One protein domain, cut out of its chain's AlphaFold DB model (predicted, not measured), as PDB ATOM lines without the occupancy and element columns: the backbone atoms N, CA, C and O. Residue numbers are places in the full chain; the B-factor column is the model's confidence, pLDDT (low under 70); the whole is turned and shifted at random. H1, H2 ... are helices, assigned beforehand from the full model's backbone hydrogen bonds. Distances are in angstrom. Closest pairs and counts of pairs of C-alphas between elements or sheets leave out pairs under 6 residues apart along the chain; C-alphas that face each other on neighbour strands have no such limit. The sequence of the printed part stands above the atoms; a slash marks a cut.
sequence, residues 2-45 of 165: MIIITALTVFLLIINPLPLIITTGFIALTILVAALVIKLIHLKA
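Overview. This is residues 2 to 45 of the 165 residues of a protein of Shewanella sp. R106 (UniProt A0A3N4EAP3). Two nearly straight helices run side by side in opposite ways, loosely spaced, joined by a turn at one end like a U with unequal arms. The longer second helix, H2, reaches well past the first, H1, and its residues 35 to 45 stick out free. The printed part has 44 residues, H1 then H2, with no named strand; the class is all helix. It is loose, with a radius of gyration of the C-alphas of 12.7 A, and spans 40 by 20 by 6 A.

Arrangement. H1, residues 2 to 15, and H2, residues 20 to 45, are close but not clearly touching, with 2 pairs of C-alphas within 8 A. Their closest C-alphas, those of Leu 13 and Thr 23, are 7.1 A apart. They run opposite ways at a shallow tilt of 8 degrees. In H1 and H2 every O i to N i+4 pair is within hydrogen-bond range.

Along the chain. H1 begins at C-alpha 2 (140.401, 168.421, 209.721) and is 20.2 A long from first to last C-alpha. H2 is 37.9 A long and ends at C-alpha 45 (126.539, 180.716, 217.236).

Size, cuts and confidence. The C-alphas farthest apart, those of Pro 17 and Ala 45, are 40.5 A apart. The link is tight, and the printed part has no cut. Mean pLDDT of the printed part is 75.4; residues 2, 13, 16 to 18, 23 and 43 to 45 are under 70.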
ATOM      1  N   MET A   2     140.428 167.636 210.980       68.81
ATOM      2  CA  MET A   2     140.401 168.421 209.721       68.81
ATOM      3  C   MET A   2     141.782 168.896 209.233       68.81
ATOM      4  O   MET A   2     142.085 168.723 208.061       68.81
ATOM      5  N   ILE A   3     142.634 169.406 210.135       75.75
ATOM      6  CA  ILE A   3     143.999 169.883 209.817       75.75
ATOM      7  C   ILE A   3     144.902 168.747 209.313       75.75
ATOM      8  O   ILE A   3     145.700 168.938 208.405       75.75
ATOM      9  N   ILE A   4     144.749 167.548 209.880       77.62
ATOM     10  CA  ILE A   4     145.533 166.366 209.496       77.62
ATOM     11  C   ILE A   4     145.118 165.912 208.093       77.62
ATOM     12  O   ILE A   4     145.971 165.593 207.276       77.62
ATOM     13  N   ILE A   5     143.817 165.955 207.793       75.00
ATOM     14  CA  ILE A   5     143.281 165.627 206.467       75.00
ATOM     15  C   ILE A   5     143.762 166.647 205.430       75.00
ATOM     16  O   ILE A   5     144.212 166.252 204.358       75.00
ATOM     17  N   THR A   6     143.745 167.946 205.749       76.00
ATOM     18  CA  THR A   6     144.256 168.980 204.829       76.00
ATOM     19  C   THR A   6     145.754 168.818 204.591       76.00
ATOM     20  O   THR A   6     146.179 168.800 203.440       76.00
ATOM     21  N   ALA A   7     146.544 168.613 205.647       76.94
ATOM     22  CA  ALA A   7     147.985 168.396 205.537       76.94
ATOM     23  C   ALA A   7     148.330 167.135 204.728       76.94
ATOM     24  O   ALA A   7     149.209 167.186 203.874       76.94
ATOM     25  N   LEU A   8     147.604 166.029 204.931       81.81
ATOM     26  CA  LEU A   8     147.791 164.789 204.172       81.81
ATOM     27  C   LEU A   8     147.436 164.964 202.690       81.81
ATOM     28  O   LEU A   8     148.141 164.455 201.825       81.81
ATOM     29  N   THR A   9     146.371 165.716 202.397       73.69
ATOM     30  CA  THR A   9     145.947 166.002 201.017       73.69
ATOM     31  C   THR A   9     147.010 166.821 200.286       73.69
ATOM     32  O   THR A   9     147.380 166.487 199.164       73.69
ATOM     33  N   VAL A  10     147.555 167.852 200.942       75.00
ATOM     34  CA  VAL A  10     148.655 168.671 200.405       75.00
ATOM     35  C   VAL A  10     149.938 167.846 200.253       75.00
ATOM     36  O   VAL A  10     150.633 167.978 199.254       75.00
ATOM     37  N   PHE A  11     150.235 166.957 201.201       80.81
ATOM     38  CA  PHE A  11     151.406 166.084 201.143       80.81
ATOM     39  C   PHE A  11     151.334 165.078 199.982       80.81
ATOM     40  O   PHE A  11     152.298 164.952 199.231       80.81
ATOM     41  N   LEU A  12     150.187 164.421 199.763       72.25
ATOM     42  CA  LEU A  12     149.998 163.526 198.610       72.25
ATOM     43  C   LEU A  12     150.113 164.264 197.267       72.25
ATOM     44  O   LEU A  12     150.617 163.691 196.304       72.25
ATOM     45  N   LEU A  13     149.682 165.527 197.221       68.75
ATOM     46  CA  LEU A  13     149.786 166.393 196.045       68.75
ATOM     47  C   LEU A  13     151.239 166.693 195.651       68.75
ATOM     48  O   LEU A  13     151.541 166.853 194.474       68.75
ATOM     49  N   ILE A  14     152.127 166.787 196.645       70.38
ATOM     50  CA  ILE A  14     153.562 167.030 196.453       70.38
ATOM     51  C   ILE A  14     154.273 165.747 195.994       70.38
ATOM     52  O   ILE A  14     155.183 165.813 195.174       70.38
ATOM     53  N   ILE A  15     153.858 164.585 196.514       74.31
ATOM     54  CA  ILE A  15     154.486 163.281 196.238       74.31
ATOM     55  C   ILE A  15     154.147 162.764 194.830       74.31
ATOM     56  O   ILE A  15     154.974 162.092 194.217       74.31
ATOM     57  N   ASN A  16     152.945 163.047 194.315       69.75
ATOM     58  CA  ASN A  16     152.482 162.515 193.035       69.75
ATOM     59  C   ASN A  16     151.960 163.649 192.136       69.75
ATOM     60  O   ASN A  16     150.924 164.235 192.465       69.75
ATOM     61  N   PRO A  17     152.625 163.977 191.009       69.19
ATOM     62  CA  PRO A  17     152.170 165.030 190.110       69.19
ATOM     63  C   PRO A  17     150.957 164.534 189.314       69.19
ATOM     64  O   PRO A  17     151.052 164.110 188.164       69.19
ATOM     65  N   LEU A  18     149.791 164.569 189.957       66.69
ATOM     66  CA  LEU A  18     148.505 164.392 189.298       66.69
ATOM     67  C   LEU A  18     148.302 165.514 188.263       66.69
ATOM     68  O   LEU A  18     148.807 166.626 188.451       66.69
ATOM     69  N   PRO A  19     147.549 165.265 187.175       73.94
ATOM     70  CA  PRO A  19     147.260 166.295 186.183       73.94
ATOM     71  C   PRO A  19     146.647 167.533 186.857       73.94
ATOM     72  O   PRO A  19     145.755 167.419 187.699       73.94
ATOM     73  N   LEU A  20     147.121 168.721 186.463       70.00
ATOM     74  CA  LEU A  20     146.868 170.014 187.123       70.00
ATOM     75  C   LEU A  20     145.374 170.309 187.394       70.00
ATOM     76  O   LEU A  20     145.030 170.973 188.372       70.00
ATOM     77  N   ILE A  21     144.486 169.780 186.549       73.00
ATOM     78  CA  ILE A  21     143.022 169.915 186.638       73.00
ATOM     79  C   ILE A  21     142.457 169.190 187.873       73.00
ATOM     80  O   ILE A  21     141.588 169.717 188.564       73.00
ATOM     81  N   ILE A  22     142.970 167.997 188.192       74.44
ATOM     82  CA  ILE A  22     142.522 167.217 189.356       74.44
ATOM     83  C   ILE A  22     143.007 167.891 190.644       74.44
ATOM     84  O   ILE A  22     142.250 168.042 191.602       74.44
ATOM     85  N   THR A  23     144.249 168.375 190.629       68.62
ATOM     86  CA  THR A  23     144.884 169.105 191.730       68.62
ATOM     87  C   THR A  23     144.110 170.368 192.111       68.62
ATOM     88  O   THR A  23     143.737 170.550 193.271       68.62
ATOM     89  N   THR A  24     143.819 171.228 191.133       74.12
ATOM     90  CA  THR A  24     143.051 172.465 191.359       74.12
ATOM     91  C   THR A  24     141.628 172.177 191.837       74.12
ATOM     92  O   THR A  24     141.146 172.865 192.738       74.12
ATOM     93  N   GLY A  25     140.989 171.116 191.331       79.62
ATOM     94  CA  GLY A  25     139.684 170.654 191.809       79.62
ATOM     95  C   GLY A  25     139.682 170.244 193.287       79.62
ATOM     96  O   GLY A  25     138.811 170.677 194.040       79.62
ATOM     97  N   PHE A  26     140.674 169.469 193.738       79.00
ATOM     98  CA  PHE A  26     140.783 169.051 195.144       79.00
ATOM     99  C   PHE A  26     141.063 170.217 196.101       79.00
ATOM    100  O   PHE A  26     140.503 170.268 197.200       79.00
ATOM    101  N   ILE A  27     141.897 171.173 195.688       80.00
ATOM    102  CA  ILE A  27     142.170 172.392 196.465       80.00
ATOM    103  C   ILE A  27     140.904 173.249 196.570       80.00
ATOM    104  O   ILE A  27     140.523 173.663 197.664       80.00
ATOM    105  N   ALA A  28     140.201 173.466 195.457       83.19
ATOM    106  CA  ALA A  28     138.939 174.201 195.466       83.19
ATOM    107  C   ALA A  28     137.892 173.508 196.355       83.19
ATOM    108  O   ALA A  28     137.223 174.171 197.146       83.19
ATOM    109  N   LEU A  29     137.797 172.177 196.290       82.88
ATOM    110  CA  LEU A  29     136.878 171.391 197.112       82.88
ATOM    111  C   LEU A  29     137.214 171.483 198.606       82.88
ATOM    112  O   LEU A  29     136.320 171.674 199.426       82.88
ATOM    113  N   THR A  30     138.489 171.378 198.977       79.44
ATOM    114  CA  THR A  30     138.909 171.492 200.384       79.44
ATOM    115  C   THR A  30     138.643 172.885 200.945       79.44
ATOM    116  O   THR A  30     138.112 172.998 202.052       79.44
ATOM    117  N   ILE A  31     138.921 173.942 200.176       84.38
ATOM    118  CA  ILE A  31     138.591 175.324 200.557       84.38
ATOM    119  C   ILE A  31     137.072 175.504 200.691       84.38
ATOM    120  O   ILE A  31     136.609 176.069 201.683       84.38
ATOM    121  N   LEU A  32     136.288 174.986 199.742       87.25
ATOM    122  CA  LEU A  32     134.824 175.041 199.768       87.25
ATOM    123  C   LEU A  32     134.256 174.363 201.022       87.25
ATOM    124  O   LEU A  32     133.413 174.938 201.711       87.25
ATOM    125  N   VAL A  33     134.732 173.156 201.342       83.31
ATOM    126  CA  VAL A  33     134.299 172.407 202.529       83.31
ATOM    127  C   VAL A  33     134.669 173.163 203.803       83.31
ATOM    128  O   VAL A  33     133.827 173.307 204.690       83.31
ATOM    129  N   ALA A  34     135.887 173.704 203.892       79.50
ATOM    130  CA  ALA A  34     136.302 174.506 205.039       79.50
ATOM    131  C   ALA A  34     135.416 175.752 205.216       79.50
ATOM    132  O   ALA A  34     134.926 176.008 206.318       79.50
ATOM    133  N   ALA A  35     135.142 176.488 204.134       84.12
ATOM    134  CA  ALA A  35     134.267 177.658 204.154       84.12
ATOM    135  C   ALA A  35     132.832 177.303 204.580       84.12
ATOM    136  O   ALA A  35     132.225 178.019 205.381       84.12
ATOM    137  N   LEU A  36     132.299 176.175 204.101       83.56
ATOM    138  CA  LEU A  36     130.977 175.684 204.486       83.56
ATOM    139  C   LEU A  36     130.911 175.349 205.983       83.56
ATOM    140  O   LEU A  36     129.960 175.744 206.655       83.56
ATOM    141  N   VAL A  37     131.930 174.671 206.518       80.25
ATOM    142  CA  VAL A  37     132.022 174.345 207.950       80.25
ATOM    143  C   VAL A  37     132.071 175.618 208.796       80.25
ATOM    144  O   VAL A  37     131.317 175.732 209.761       80.25
ATOM    145  N   ILE A  38     132.894 176.601 208.417       79.75
ATOM    146  CA  ILE A  38     132.991 177.890 209.122       79.75
ATOM    147  C   ILE A  38     131.637 178.608 209.118       79.75
ATOM    148  O   ILE A  38     131.166 179.049 210.168       79.75
ATOM    149  N   LYS A  39     130.972 178.671 207.960       78.62
ATOM    150  CA  LYS A  39     129.641 179.271 207.826       78.62
ATOM    151  C   LYS A  39     128.625 178.580 208.739       78.62
ATOM    152  O   LYS A  39     127.885 179.260 209.443       78.62
ATOM    153  N   LEU A  40     128.604 177.247 208.771       73.50
ATOM    154  CA  LEU A  40     127.704 176.486 209.642       73.50
ATOM    155  C   LEU A  40     127.952 176.783 211.124       73.50
ATOM    156  O   LEU A  40     126.995 177.007 211.861       73.50
ATOM    157  N   ILE A  41     129.213 176.838 211.557       71.69
ATOM    158  CA  ILE A  41     129.572 177.191 212.939       71.69
ATOM    159  C   ILE A  41     129.069 178.597 213.279       71.69
ATOM    160  O   ILE A  41     128.451 178.793 214.324       71.69
ATOM    161  N   HIS A  42     129.267 179.559 212.378       72.94
ATOM    162  CA  HIS A  42     128.839 180.935 212.602       72.94
ATOM    163  C   HIS A  42     127.309 181.064 212.690       72.94
ATOM    164  O   HIS A  42     126.790 181.743 213.574       72.94
ATOM    165  N   LEU A  43     126.573 180.335 211.845       64.31
ATOM    166  CA  LEU A  43     125.111 180.280 211.915       64.31
ATOM    167  C   LEU A  43     124.608 179.622 213.208       64.31
ATOM    168  O   LEU A  43     123.575 180.043 213.726       64.31
ATOM    169  N   LYS A  44     125.310 178.609 213.735       61.06
ATOM    170  CA  LYS A  44     124.968 177.995 215.030       61.06
ATOM    171  C   LYS A  44     125.152 178.983 216.181       61.06
ATOM    172  O   LYS A  44     124.277 179.059 217.037       61.06
ATOM    173  N   ALA A  45     126.242 179.751 216.178       62.38
ATOM    174  CA  ALA A  45     126.539 180.716 217.236       62.38
ATOM    175  C   ALA A  45     125.475 181.824 217.345       62.38
ATOM    176  O   ALA A  45     125.138 182.249 218.443       62.38
TER     177      ALA A  45